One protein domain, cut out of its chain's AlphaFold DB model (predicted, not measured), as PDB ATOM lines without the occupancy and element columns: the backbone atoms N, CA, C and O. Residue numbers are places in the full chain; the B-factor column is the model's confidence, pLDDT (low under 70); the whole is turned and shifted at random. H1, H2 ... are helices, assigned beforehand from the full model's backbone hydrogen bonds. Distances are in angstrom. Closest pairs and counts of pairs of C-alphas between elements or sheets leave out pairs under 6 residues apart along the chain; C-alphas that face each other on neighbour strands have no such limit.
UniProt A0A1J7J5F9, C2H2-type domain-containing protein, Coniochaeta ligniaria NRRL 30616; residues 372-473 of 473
ATOM      1  N   GLU A 372     162.212 209.522 213.805       94.62
ATOM      2  CA  GLU A 372     162.604 208.729 214.972       94.62
ATOM      3  C   GLU A 372     163.106 207.334 214.569       94.62
ATOM      4  O   GLU A 372     164.164 206.911 215.029       94.62
ATOM      5  N   ILE A 373     162.447 206.643 213.628       95.38
ATOM      6  CA  ILE A 373     162.963 205.378 213.066       95.38
ATOM      7  C   ILE A 373     164.338 205.587 212.410       95.38
ATOM      8  O   ILE A 373     165.233 204.748 212.552       95.38
ATOM      9  N   LYS A 374     164.543 206.707 211.709       97.31
ATOM     10  CA  LYS A 374     165.834 207.069 211.108       97.31
ATOM     11  C   LYS A 374     166.897 207.344 212.180       97.31
ATOM     12  O   LYS A 374     168.020 206.860 212.040       97.31
ATOM     13  N   ARG A 375     166.544 208.045 213.263       97.44
ATOM     14  CA  ARG A 375     167.415 208.309 214.423       97.44
ATOM     15  C   ARG A 375     167.805 207.020 215.150       97.44
ATOM     16  O   ARG A 375     168.979 206.831 215.465       97.44
ATOM     17  N   LEU A 376     166.851 206.115 215.362       95.06
ATOM     18  CA  LEU A 376     167.084 204.812 215.989       95.06
ATOM     19  C   LEU A 376     168.010 203.934 215.140       95.06
ATOM     20  O   LEU A 376     168.969 203.395 215.682       95.06
ATOM     21  N   ARG A 377     167.812 203.869 213.816       96.06
ATOM     22  CA  ARG A 377     168.724 203.152 212.899       96.06
ATOM     23  C   ARG A 377     170.133 203.747 212.870       96.06
ATOM     24  O   ARG A 377     171.105 203.003 212.810       96.06
ATOM     25  N   ALA A 378     170.261 205.074 212.932       96.62
ATOM     26  CA  ALA A 378     171.568 205.723 213.032       96.62
ATOM     27  C   ALA A 378     172.278 205.350 214.347       96.62
ATOM     28  O   ALA A 378     173.455 204.994 214.329       96.62
ATOM     29  N   ARG A 379     171.549 205.342 215.472       95.75
ATOM     30  CA  ARG A 379     172.074 204.921 216.781       95.75
ATOM     31  C   ARG A 379     172.427 203.430 216.824       95.75
ATOM     32  O   ARG A 379     173.451 203.073 217.394       95.75
ATOM     33  N   GLU A 380     171.615 202.570 216.216       95.75
ATOM     34  CA  GLU A 380     171.902 201.139 216.056       95.75
ATOM     35  C   GLU A 380     173.194 200.927 215.255       95.75
ATOM     36  O   GLU A 380     174.085 200.209 215.705       95.75
ATOM     37  N   SER A 381     173.346 201.620 214.121       96.19
ATOM     38  CA  SER A 381     174.573 201.568 213.319       96.19
ATOM     39  C   SER A 381     175.804 202.070 214.082       96.19
ATOM     40  O   SER A 381     176.880 201.503 213.915       96.19
ATOM     41  N   GLN A 382     175.658 203.105 214.917       96.75
ATOM     42  CA  GLN A 382     176.739 203.605 215.768       96.75
ATOM     43  C   GLN A 382     177.161 202.553 216.807       96.75
ATOM     44  O   GLN A 382     178.341 202.223 216.894       96.75
ATOM     45  N   LEU A 383     176.204 201.976 217.543       94.00
ATOM     46  CA  LEU A 383     176.473 200.950 218.561       94.00
ATOM     47  C   LEU A 383     177.109 199.683 217.964       94.00
ATOM     48  O   LEU A 383     177.936 199.043 218.612       94.00
ATOM     49  N   LEU A 384     176.750 199.317 216.729       92.44
ATOM     50  CA  LEU A 384     177.370 198.195 216.021       92.44
ATOM     51  C   LEU A 384     178.832 198.473 215.637       92.44
ATOM     52  O   LEU A 384     179.653 197.559 215.744       92.44
ATOM     53  N   GLU A 385     179.177 199.704 215.241       96.12
ATOM     54  CA  GLU A 385     180.575 200.067 214.962       96.12
ATOM     55  C   GLU A 385     181.392 200.195 216.256       96.12
ATOM     56  O   GLU A 385     182.493 199.655 216.326       96.12
ATOM     57  N   GLU A 386     180.841 200.790 217.319       91.69
ATOM     58  CA  GLU A 386     181.473 200.817 218.652       91.69
ATOM     59  C   GLU A 386     181.797 199.392 219.142       91.69
ATOM     60  O   GLU A 386     182.924 199.101 219.548       91.69
ATOM     61  N   LEU A 387     180.850 198.457 219.009       90.19
ATOM     62  CA  LEU A 387     181.034 197.051 219.382       90.19
ATOM     63  C   LEU A 387     182.058 196.325 218.487       90.19
ATOM     64  O   LEU A 387     182.776 195.434 218.953       90.19
ATOM     65  N   ARG A 388     182.159 196.700 217.206       94.50
ATOM     66  CA  ARG A 388     183.192 196.204 216.284       94.50
ATOM     67  C   ARG A 388     184.584 196.718 216.669       94.50
ATOM     68  O   ARG A 388     185.524 195.919 216.670       94.50
ATOM     69  N   VAL A 389     184.712 197.997 217.021       94.81
ATOM     70  CA  VAL A 389     185.968 198.614 217.480       94.81
ATOM     71  C   VAL A 389     186.433 197.985 218.794       94.81
ATOM     72  O   VAL A 389     187.583 197.560 218.880       94.81
ATOM     73  N   GLU A 390     185.544 197.809 219.775       90.25
ATOM     74  CA  GLU A 390     185.882 197.157 221.050       90.25
ATOM     75  C   GLU A 390     186.315 195.692 220.872       90.25
ATOM     76  O   GLU A 390     187.289 195.247 221.481       90.25
ATOM     77  N   ARG A 391     185.680 194.935 219.964       88.06
ATOM     78  CA  ARG A 391     186.150 193.580 219.609       88.06
ATOM     79  C   ARG A 391     187.535 193.585 218.960       88.06
ATOM     80  O   ARG A 391     188.343 192.708 219.263       88.06
ATOM     81  N   ALA A 392     187.813 194.543 218.075       92.50
ATOM     82  CA  ALA A 392     189.125 194.674 217.442       92.50
ATOM     83  C   ALA A 392     190.208 195.040 218.472       92.50
ATOM     84  O   ALA A 392     191.274 194.427 218.479       92.50
ATOM     85  N   ARG A 393     189.898 195.962 219.393       92.50
ATOM     86  CA  ARG A 393     190.760 196.336 220.518       92.50
ATOM     87  C   ARG A 393     191.077 195.137 221.411       92.50
ATOM     88  O   ARG A 393     192.247 194.806 221.570       92.50
ATOM     89  N   ALA A 394     190.057 194.439 221.911       87.25
ATOM     90  CA  ALA A 394     190.244 193.265 222.764       87.25
ATOM     91  C   ALA A 394     191.042 192.145 222.064       87.25
ATOM     92  O   ALA A 394     191.856 191.473 222.698       87.25
ATOM     93  N   SER A 395     190.862 191.958 220.749       87.25
ATOM     94  CA  SER A 395     191.686 191.020 219.973       87.25
ATOM     95  C   SER A 395     193.140 191.480 219.825       87.25
ATOM     96  O   SER A 395     194.024 190.627 219.770       87.25
ATOM     97  N   SER A 396     193.399 192.788 219.736       94.31
ATOM     98  CA  SER A 396     194.760 193.335 219.659       94.31
ATOM     99  C   SER A 396     195.489 193.192 220.995       94.31
ATOM    100  O   SER A 396     196.631 192.745 221.018       94.31
ATOM    101  N   GLU A 397     194.811 193.498 222.105       86.81
ATOM    102  CA  GLU A 397     195.339 193.331 223.467       86.81
ATOM    103  C   GLU A 397     195.684 191.853 223.756       86.81
ATOM    104  O   GLU A 397     196.743 191.560 224.313       86.81
ATOM    105  N   LEU A 398     194.855 190.902 223.295       84.69
ATOM    106  CA  LEU A 398     195.157 189.464 223.376       84.69
ATOM    107  C   LEU A 398     196.422 189.089 222.576       84.69
ATOM    108  O   LEU A 398     197.288 188.383 223.091       84.69
ATOM    109  N   GLN A 399     196.546 189.562 221.330       92.62
ATOM    110  CA  GLN A 399     197.710 189.271 220.480       92.62
ATOM    111  C   GLN A 399     199.008 189.872 221.034       92.62
ATOM    112  O   GLN A 399     200.070 189.256 220.925       92.62
ATOM    113  N   GLU A 400     198.938 191.056 221.642       92.69
ATOM    114  CA  GLU A 400     200.082 191.680 222.302       92.69
ATOM    115  C   GLU A 400     200.517 190.885 223.541       92.69
ATOM    116  O   GLU A 400     201.709 190.607 223.695       92.69
ATOM    117  N   ALA A 401     199.568 190.414 224.359       85.88
ATOM    118  CA  ALA A 401     199.854 189.533 225.492       85.88
ATOM    119  C   ALA A 401     200.483 188.193 225.053       85.88
ATOM    120  O   ALA A 401     201.490 187.769 225.624       85.88
ATOM    121  N   GLU A 402     199.963 187.551 223.999       85.88
ATOM    122  CA  GLU A 402     200.561 186.333 223.424       85.88
ATOM    123  C   GLU A 402     201.978 186.575 222.880       85.88
ATOM    124  O   GLU A 402     202.869 185.736 223.058       85.88
ATOM    125  N   LYS A 403     202.210 187.721 222.226       93.12
ATOM    126  CA  LYS A 403     203.536 188.113 221.726       93.12
ATOM    127  C   LYS A 403     204.514 188.349 222.877       93.12
ATOM    128  O   LYS A 403     205.647 187.880 222.792       93.12
ATOM    129  N   LYS A 404     204.078 189.026 223.944       93.69
ATOM    130  CA  LYS A 404     204.879 189.263 225.152       93.69
ATOM    131  C   LYS A 404     205.267 187.945 225.824       93.69
ATOM    132  O   LYS A 404     206.449 187.705 226.032       93.69
ATOM    133  N   MET A 405     204.302 187.049 226.041       85.75
ATOM    134  CA  MET A 405     204.549 185.708 226.586       85.75
ATOM    135  C   MET A 405     205.538 184.905 225.723       85.75
ATOM    136  O   MET A 405     206.379 184.179 226.251       85.75
ATOM    137  N   ARG A 406     205.463 185.024 224.389       89.69
ATOM    138  CA  ARG A 406     206.414 184.361 223.481       89.69
ATOM    139  C   ARG A 406     207.831 184.925 223.610       89.69
ATOM    140  O   ARG A 406     208.769 184.140 223.545       89.69
ATOM    141  N   ALA A 407     207.980 186.237 223.801       94.06
ATOM    142  CA  ALA A 407     209.277 186.866 224.051       94.06
ATOM    143  C   ALA A 407     209.860 186.429 225.406       94.06
ATOM    144  O   ALA A 407     210.973 185.920 225.444       94.06
ATOM    145  N   GLU A 408     209.073 186.490 226.485       89.88
ATOM    146  CA  GLU A 408     209.494 186.045 227.824       89.88
ATOM    147  C   GLU A 408     209.914 184.556 227.843       89.88
ATOM    148  O   GLU A 408     210.859 184.173 228.534       89.88
ATOM    149  N   LEU A 409     209.254 183.698 227.051       88.88
ATOM    150  CA  LEU A 409     209.637 182.289 226.896       88.88
ATOM    151  C   LEU A 409     210.957 182.104 226.123       88.88
ATOM    152  O   LEU A 409     211.723 181.193 226.443       88.88
ATOM    153  N   GLU A 410     211.209 182.941 225.116       91.81
ATOM    154  CA  GLU A 410     212.448 182.937 224.333       91.81
ATOM    155  C   GLU A 410     213.630 183.440 225.178       91.81
ATOM    156  O   GLU A 410     214.672 182.788 225.197       91.81
ATOM    157  N   ASP A 411     213.447 184.495 225.977       93.00
ATOM    158  CA  ASP A 411     214.462 185.001 226.913       93.00
ATOM    159  C   ASP A 411     214.871 183.920 227.935       93.00
ATOM    160  O   ASP A 411     216.058 183.672 228.164       93.00
ATOM    161  N   VAL A 412     213.895 183.193 228.500       89.81
ATOM    162  CA  VAL A 412     214.150 182.046 229.394       89.81
ATOM    163  C   VAL A 412     214.877 180.907 228.665       89.81
ATOM    164  O   VAL A 412     215.727 180.237 229.258       89.81
ATOM    165  N   TYR A 413     214.573 180.670 227.387       90.44
ATOM    166  CA  TYR A 413     215.258 179.655 226.584       90.44
ATOM    167  C   TYR A 413     216.708 180.047 226.260       90.44
ATOM    168  O   TYR A 413     217.597 179.193 226.329       90.44
ATOM    169  N   GLN A 414     216.965 181.324 225.971       93.62
ATOM    170  CA  GLN A 414     218.305 181.858 225.729       93.62
ATOM    171  C   GLN A 414     219.160 181.815 226.998       93.62
ATOM    172  O   GLN A 414     220.252 181.247 226.954       93.62
ATOM    173  N   ALA A 415     218.635 182.274 228.138       89.94
ATOM    174  CA  ALA A 415     219.313 182.166 229.432       89.94
ATOM    175  C   ALA A 415     219.667 180.704 229.773       89.94
ATOM    176  O   ALA A 415     220.804 180.401 230.136       89.94
ATOM    177  N   TYR A 416     218.733 179.768 229.558       86.69
ATOM    178  CA  TYR A 416     218.998 178.337 229.730       86.69
ATOM    179  C   TYR A 416     220.084 177.826 228.767       86.69
ATOM    180  O   TYR A 416     220.953 177.061 229.183       86.69
ATOM    181  N   GLN A 417     220.100 178.250 227.497       89.06
ATOM    182  CA  GLN A 417     221.189 177.891 226.579       89.06
ATOM    183  C   GLN A 417     222.549 178.436 227.030       89.06
ATOM    184  O   GLN A 417     223.551 177.732 226.893       89.06
ATOM    185  N   GLU A 418     222.614 179.662 227.545       90.62
ATOM    186  CA  GLU A 418     223.854 180.245 228.064       90.62
ATOM    187  C   GLU A 418     224.358 179.496 229.298       90.62
ATOM    188  O   GLU A 418     225.545 179.179 229.379       90.62
ATOM    189  N   GLU A 419     223.460 179.099 230.195       87.12
ATOM    190  CA  GLU A 419     223.789 178.279 231.360       87.12
ATOM    191  C   GLU A 419     224.254 176.866 230.965       87.12
ATOM    192  O   GLU A 419     225.256 176.374 231.495       87.12
ATOM    193  N   LEU A 420     223.624 176.243 229.956       83.44
ATOM    194  CA  LEU A 420     224.111 174.987 229.371       83.44
ATOM    195  C   LEU A 420     225.519 175.143 228.765       83.44
ATOM    196  O   LEU A 420     226.345 174.240 228.902       83.44
ATOM    197  N   ARG A 421     225.816 176.268 228.097       87.44
ATOM    198  CA  ARG A 421     227.159 176.561 227.555       87.44
ATOM    199  C   ARG A 421     228.175 176.792 228.675       87.44
ATOM    200  O   ARG A 421     229.288 176.282 228.582       87.44
ATOM    201  N   ALA A 422     227.799 177.521 229.725       85.75
ATOM    202  CA  ALA A 422     228.663 177.834 230.858       85.75
ATOM    203  C   ALA A 422     229.039 176.576 231.654       85.75
ATOM    204  O   ALA A 422     230.217 176.348 231.933       85.75
ATOM    205  N   ALA A 423     228.058 175.727 231.971       78.62
ATOM    206  CA  ALA A 423     228.276 174.528 232.774       78.62
ATOM    207  C   ALA A 423     228.679 173.282 231.961       78.62
ATOM    208  O   ALA A 423     229.110 172.295 232.550       78.62
ATOM    209  N   ARG A 424     228.755 173.363 230.622       82.06
ATOM    210  CA  ARG A 424     229.603 172.446 229.828       82.06
ATOM    211  C   ARG A 424     231.073 172.470 230.279       82.06
ATOM    212  O   ARG A 424     231.798 171.513 230.029       82.06
ATOM    213  N   ASN A 425     231.491 173.536 230.967       76.94
ATOM    214  CA  ASN A 425     232.821 173.694 231.551       76.94
ATOM    215  C   ASN A 425     232.897 173.277 233.042       76.94
ATOM    216  O   ASN A 425     233.933 173.496 233.659       76.94
ATOM    217  N   ASN A 426     231.831 172.718 233.643       73.94
ATOM    218  CA  ASN A 426     231.768 172.363 235.073       73.94
ATOM    219  C   ASN A 426     231.011 171.041 235.330       73.94
ATOM    220  O   ASN A 426     229.816 170.932 235.072       73.94
ATOM    221  N   GLU A 427     231.654 170.059 235.970       66.56
ATOM    222  CA  GLU A 427     231.072 168.719 236.211       66.56
ATOM    223  C   GLU A 427     229.867 168.684 237.185       66.56
ATOM    224  O   GLU A 427     229.178 167.672 237.295       66.56
ATOM    225  N   ALA A 428     229.545 169.788 237.871       74.31
ATOM    226  CA  ALA A 428     228.420 169.883 238.816       74.31
ATOM    227  C   ALA A 428     227.014 169.910 238.159       74.31
ATOM    228  O   ALA A 428     225.994 169.925 238.854       74.31
ATOM    229  N   PHE A 429     226.968 169.909 236.825       69.62
ATOM    230  CA  PHE A 429     225.841 170.283 235.968       69.62
ATOM    231  C   PHE A 429     224.498 169.582 236.234       69.62
ATOM    232  O   PHE A 429     223.453 170.229 236.192       69.62
ATOM    233  N   GLY A 430     224.497 168.278 236.542       75.12
ATOM    234  CA  GLY A 430     223.255 167.488 236.613       75.12
ATOM    235  C   GLY A 430     222.239 168.006 237.640       75.12
ATOM    236  O   GLY A 430     221.052 168.110 237.342       75.12
ATOM    237  N   ARG A 431     222.700 168.427 238.829       77.06
ATOM    238  CA  ARG A 431     221.811 168.972 239.875       77.06
ATOM    239  C   ARG A 431     221.277 170.367 239.542       77.06
ATOM    240  O   ARG A 431     220.185 170.718 239.978       77.06
ATOM    241  N   GLN A 432     222.029 171.143 238.765       80.50
ATOM    242  CA  GLN A 432     221.611 172.460 238.286       80.50
ATOM    243  C   GLN A 432     220.545 172.310 237.188       80.50
ATOM    244  O   GLN A 432     219.520 172.984 237.229       80.50
ATOM    245  N   GLN A 433     220.711 171.339 236.284       77.94
ATOM    246  CA  GLN A 433     219.750 171.052 235.217       77.94
ATOM    247  C   GLN A 433     218.350 170.675 235.742       77.94
ATOM    248  O   GLN A 433     217.349 171.180 235.226       77.94
ATOM    249  N   ASP A 434     218.261 169.841 236.783       80.69
ATOM    250  CA  ASP A 434     216.975 169.485 237.404       80.69
ATOM    251  C   ASP A 434     216.306 170.683 238.102       80.69
ATOM    252  O   ASP A 434     215.090 170.862 237.988       80.69
ATOM    253  N   ALA A 435     217.087 171.545 238.765       83.94
ATOM    254  CA  ALA A 435     216.575 172.759 239.403       83.94
ATOM    255  C   ALA A 435     215.985 173.747 238.375       83.94
ATOM    256  O   ALA A 435     214.870 174.240 238.559       83.94
ATOM    257  N   LEU A 436     216.679 173.966 237.254       80.56
ATOM    258  CA  LEU A 436     216.212 174.822 236.155       80.56
ATOM    259  C   LEU A 436     214.957 174.269 235.484       80.56
ATOM    260  O   LEU A 436     214.023 175.014 235.177       80.56
ATOM    261  N   LYS A 437     214.901 172.949 235.284       86.25
ATOM    262  CA  LYS A 437     213.713 172.275 234.756       86.25
ATOM    263  C   LYS A 437     212.510 172.492 235.678       86.25
ATOM    264  O   LYS A 437     211.450 172.889 235.195       86.25
ATOM    265  N   ALA A 438     212.686 172.323 236.989       85.81
ATOM    266  CA  ALA A 438     211.643 172.593 237.978       85.81
ATOM    267  C   ALA A 438     211.209 174.074 237.987       85.81
ATOM    268  O   ALA A 438     210.011 174.357 238.034       85.81
ATOM    269  N   GLN A 439     212.149 175.019 237.870       88.75
ATOM    270  CA  GLN A 439     211.846 176.452 237.769       88.75
ATOM    271  C   GLN A 439     211.036 176.781 236.506       88.75
ATOM    272  O   GLN A 439     210.014 177.463 236.590       88.75
ATOM    273  N   ARG A 440     211.438 176.254 235.345       85.12
ATOM    274  CA  ARG A 440     210.730 176.433 234.068       85.12
ATOM    275  C   ARG A 440     209.318 175.850 234.108       85.12
ATOM    276  O   ARG A 440     208.379 176.472 233.613       85.12
ATOM    277  N   ASP A 441     209.154 174.666 234.688       85.94
ATOM    278  CA  ASP A 441     207.857 173.995 234.757       85.94
ATOM    279  C   ASP A 441     206.930 174.693 235.789       85.94
ATOM    280  O   ASP A 441     205.730 174.838 235.542       85.94
ATOM    281  N   CYS A 442     207.487 175.264 236.868       92.75
ATOM    282  CA  CYS A 442     206.782 176.162 237.793       92.75
ATOM    283  C   CYS A 442     206.321 177.467 237.111       92.75
ATOM    284  O   CYS A 442     205.151 177.846 237.221       92.75
ATOM    285  N   LEU A 443     207.205 178.122 236.347       86.56
ATOM    286  CA  LEU A 443     206.862 179.317 235.567       86.56
ATOM    287  C   LEU A 443     205.756 179.018 234.551       86.56
ATOM    288  O   LEU A 443     204.777 179.762 234.499       86.56
ATOM    289  N   ARG A 444     205.846 177.911 233.802       86.25
ATOM    290  CA  ARG A 444     204.793 177.465 232.872       86.25
ATOM    291  C   ARG A 444     203.435 177.347 233.574       86.25
ATOM    292  O   ARG A 444     202.462 177.926 233.102       86.25
ATOM    293  N   GLY A 445     203.389 176.679 234.729       90.00
ATOM    294  CA  GLY A 445     202.160 176.519 235.513       90.00
ATOM    295  C   GLY A 445     201.606 177.824 236.107       90.00
ATOM    296  O   GLY A 445     200.404 177.912 236.363       90.00
ATOM    297  N   LYS A 446     202.441 178.853 236.318       91.50
ATOM    298  CA  LYS A 446     201.976 180.200 236.694       91.50
ATOM    299  C   LYS A 446     201.297 180.902 235.510       91.50
ATOM    300  O   LYS A 446     200.188 181.401 235.678       91.50
ATOM    301  N   HIS A 447     201.918 180.878 234.330       83.25
ATOM    302  CA  HIS A 447     201.373 181.502 233.118       83.25
ATOM    303  C   HIS A 447     200.075 180.833 232.653       83.25
ATOM    304  O   HIS A 447     199.121 181.520 232.302       83.25
ATOM    305  N   GLU A 448     199.985 179.502 232.715       85.88
ATOM    306  CA  GLU A 448     198.770 178.766 232.335       85.88
ATOM    307  C   GLU A 448     197.556 179.188 233.188       85.88
ATOM    308  O   GLU A 448     196.483 179.463 232.650       85.88
ATOM    309  N   LYS A 449     197.749 179.385 234.500       92.00
ATOM    310  CA  LYS A 449     196.718 179.934 235.404       92.00
ATOM    311  C   LYS A 449     196.340 181.384 235.089       92.00
ATOM    312  O   LYS A 449     195.193 181.775 235.302       92.00
ATOM    313  N   GLU A 450     197.280 182.189 234.605       87.69
ATOM    314  CA  GLU A 450     197.024 183.575 234.210       87.69
ATOM    315  C   GLU A 450     196.191 183.642 232.920       87.69
ATOM    316  O   GLU A 450     195.176 184.344 232.881       87.69
ATOM    317  N   ILE A 451     196.524 182.811 231.924       80.56
ATOM    318  CA  ILE A 451     195.739 182.622 230.692       80.56
ATOM    319  C   ILE A 451     194.324 182.128 231.025       80.56
ATOM    320  O   ILE A 451     193.345 182.707 230.549       80.56
ATOM    321  N   GLU A 452     194.183 181.115 231.889       89.75
ATOM    322  CA  GLU A 452     192.870 180.669 232.381       89.75
ATOM    323  C   GLU A 452     192.098 181.800 233.078       89.75
ATOM    324  O   GLU A 452     190.877 181.905 232.932       89.75
ATOM    325  N   GLY A 453     192.791 182.661 233.829       91.31
ATOM    326  CA  GLY A 453     192.221 183.836 234.484       91.31
ATOM    327  C   GLY A 453     191.667 184.856 233.488       91.31
ATOM    328  O   GLY A 453     190.523 185.300 233.638       91.31
ATOM    329  N   VAL A 454     192.433 185.193 232.447       87.00
ATOM    330  CA  VAL A 454     191.997 186.082 231.352       87.00
ATOM    331  C   VAL A 454     190.831 185.461 230.581       87.00
ATOM    332  O   VAL A 454     189.800 186.110 230.397       87.00
ATOM    333  N   HIS A 455     190.928 184.182 230.216       84.88
ATOM    334  CA  HIS A 455     189.865 183.473 229.502       84.88
ATOM    335  C   HIS A 455     188.565 183.408 230.326       84.88
ATOM    336  O   HIS A 455     187.474 183.638 229.802       84.88
ATOM    337  N   ARG A 456     188.661 183.195 231.645       92.44
ATOM    338  CA  ARG A 456     187.509 183.226 232.563       92.44
ATOM    339  C   ARG A 456     186.885 184.620 232.670       92.44
ATOM    340  O   ARG A 456     185.658 184.718 232.683       92.44
ATOM    341  N   LYS A 457     187.690 185.691 232.707       89.00
ATOM    342  CA  LYS A 457     187.196 187.083 232.651       89.00
ATOM    343  C   LYS A 457     186.444 187.346 231.340       89.00
ATOM    344  O   LYS A 457     185.334 187.869 231.391       89.00
ATOM    345  N   HIS A 458     186.990 186.908 230.204       86.19
ATOM    346  CA  HIS A 458     186.351 187.025 228.889       86.19
ATOM    347  C   HIS A 458     185.011 186.266 228.816       86.19
ATOM    348  O   HIS A 458     183.983 186.846 228.478       86.19
ATOM    349  N   GLN A 459     184.958 185.006 229.261       88.19
ATOM    350  CA  GLN A 459     183.696 184.251 229.332       88.19
ATOM    351  C   GLN A 459     182.644 184.882 230.267       88.19
ATOM    352  O   GLN A 459     181.448 184.599 230.140       88.19
ATOM    353  N   LEU A 460     183.066 185.673 231.261       91.38
ATOM    354  CA  LEU A 460     182.166 186.412 232.148       91.38
ATOM    355  C   LEU A 460     181.658 187.704 231.497       91.38
ATOM    356  O   LEU A 460     180.480 188.021 231.662       91.38
ATOM    357  N   THR A 461     182.490 188.435 230.747       87.75
ATOM    358  CA  THR A 461     182.032 189.611 229.988       87.75
ATOM    359  C   THR A 461     181.116 189.206 228.836       87.75
ATOM    360  O   THR A 461     180.049 189.799 228.699       87.75
ATOM    361  N   GLU A 462     181.428 188.135 228.099       86.06
ATOM    362  CA  GLU A 462     180.516 187.571 227.096       86.06
ATOM    363  C   GLU A 462     179.165 187.177 227.707       86.06
ATOM    364  O   GLU A 462     178.121 187.577 227.193       86.06
ATOM    365  N   ARG A 463     179.150 186.452 228.837       91.31
ATOM    366  CA  ARG A 463     177.894 186.095 229.525       91.31
ATOM    367  C   ARG A 463     177.094 187.317 229.976       91.31
ATOM    368  O   ARG A 463     175.873 187.309 229.842       91.31
ATOM    369  N   LYS A 464     177.751 188.376 230.462       92.38
ATOM    370  CA  LYS A 464     177.081 189.644 230.804       92.38
ATOM    371  C   LYS A 464     176.447 190.296 229.571       92.38
ATOM    372  O   LYS A 464     175.281 190.672 229.636       92.38
ATOM    373  N   LEU A 465     177.167 190.372 228.449       86.62
ATOM    374  CA  LEU A 465     176.640 190.914 227.189       86.62
ATOM    375  C   LEU A 465     175.448 190.096 226.664       86.62
ATOM    376  O   LEU A 465     174.441 190.672 226.258       86.62
ATOM    377  N   TRP A 466     175.520 188.762 226.729       90.19
ATOM    378  CA  TRP A 466     174.411 187.880 226.349       90.19
ATOM    379  C   TRP A 466     173.175 188.038 227.242       90.19
ATOM    380  O   TRP A 466     172.058 187.982 226.726       90.19
ATOM    381  N   ASN A 467     173.348 188.261 228.549       91.38
ATOM    382  CA  ASN A 467     172.229 188.526 229.458       91.38
ATOM    383  C   ASN A 467     171.569 189.881 229.159       91.38
ATOM    384  O   ASN A 467     170.355 189.923 228.984       91.38
ATOM    385  N   LEU A 468     172.354 190.950 228.979       89.44
ATOM    386  CA  LEU A 468     171.833 192.274 228.597       89.44
ATOM    387  C   LEU A 468     171.041 192.225 227.276       89.44
ATOM    388  O   LEU A 468     169.967 192.813 227.169       89.44
ATOM    389  N   LEU A 469     171.521 191.461 226.286       89.50
ATOM    390  CA  LEU A 469     170.820 191.251 225.011       89.50
ATOM    391  C   LEU A 469     169.515 190.438 225.156       89.50
ATOM    392  O   LEU A 469     168.645 190.493 224.285       89.50
ATOM    393  N   LYS A 470     169.389 189.647 226.227       92.06
ATOM    394  CA  LYS A 470     168.216 188.811 226.513       92.06
ATOM    395  C   LYS A 470     167.160 189.552 227.337       92.06
ATOM    396  O   LYS A 470     165.981 189.312 227.118       92.06
ATOM    397  N   GLU A 471     167.581 190.427 228.247       90.06
ATOM    398  CA  GLU A 471     166.710 191.258 229.095       90.06
ATOM    399  C   GLU A 471     166.117 192.464 228.343       90.06
ATOM    400  O   GLU A 471     165.094 193.002 228.752       90.06
ATOM    401  N   GLY A 472     166.716 192.867 227.216       80.81
ATOM    402  CA  GLY A 472     166.188 193.902 226.318       80.81
ATOM    403  C   GLY A 472     165.101 193.440 225.330       80.81
ATOM    404  O   GLY A 472     164.926 194.099 224.304       80.81
ATOM    405  N   LYS A 473     164.430 192.307 225.584       60.12
ATOM    406  CA  LYS A 473     163.342 191.742 224.762       60.12
ATOM    407  C   LYS A 473     162.088 191.489 225.588       60.12
ATOM    408  O   LYS A 473     161.001 191.753 225.032       60.12
TER     409      LYS A 473
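Overview. This is residues 372 to 473 of the 473 residues of the protein "C2H2-type domain-containing protein" of Coniochaeta ligniaria NRRL 30616 (UniProt A0A1J7J5F9). Two very long helices run side by side in opposite ways, H1 out and H2 back, joined by a tight turn at one end; the two lines draw slowly apart toward the ends away from that turn. The pair is loosely met and makes a thin rod spanning 82 by 21 by 6 A. The printed part has 102 residues, with two named helices, H1 then H2, and no named strand; the class is all helix. The whole is extended, with a radius of gyration of the C-alphas of 23.6 A.

Along the chain. H1, residues 372 to 423, runs 76.2 A from C-alpha 372 at (162.604, 208.729, 214.972) to C-alpha 423 at (228.276, 174.528, 232.774). H2, residues 429 to 471, runs 63.1 A and ends with C-alpha 471 at (166.710, 191.258, 229.095).

Arrangement. H1 and H2 are close but not clearly touching, with 2 pairs of C-alphas within 8 A; the closest C-alphas, those of Ala 423 and Phe 429, are 5.8 A apart. Their lines stand at a shallow tilt of 5 degrees, opposite ways, with centres 15.4 A apart. In H1 every O i to N i+4 pair is within hydrogen-bond range; in H2, 38 of 39 are.

Size, cuts and confidence. The C-alphas farthest apart, those of Glu 372 and Glu 427, are 82.1 A apart. Residues 372 to 393 of H1 stand free, as do residues 459 to 473, of which 459 to 471 belong to H2. The printed part has no cut, and its one link between helices is tight. The pLDDT is under 70 at residues 427, 429 and 473.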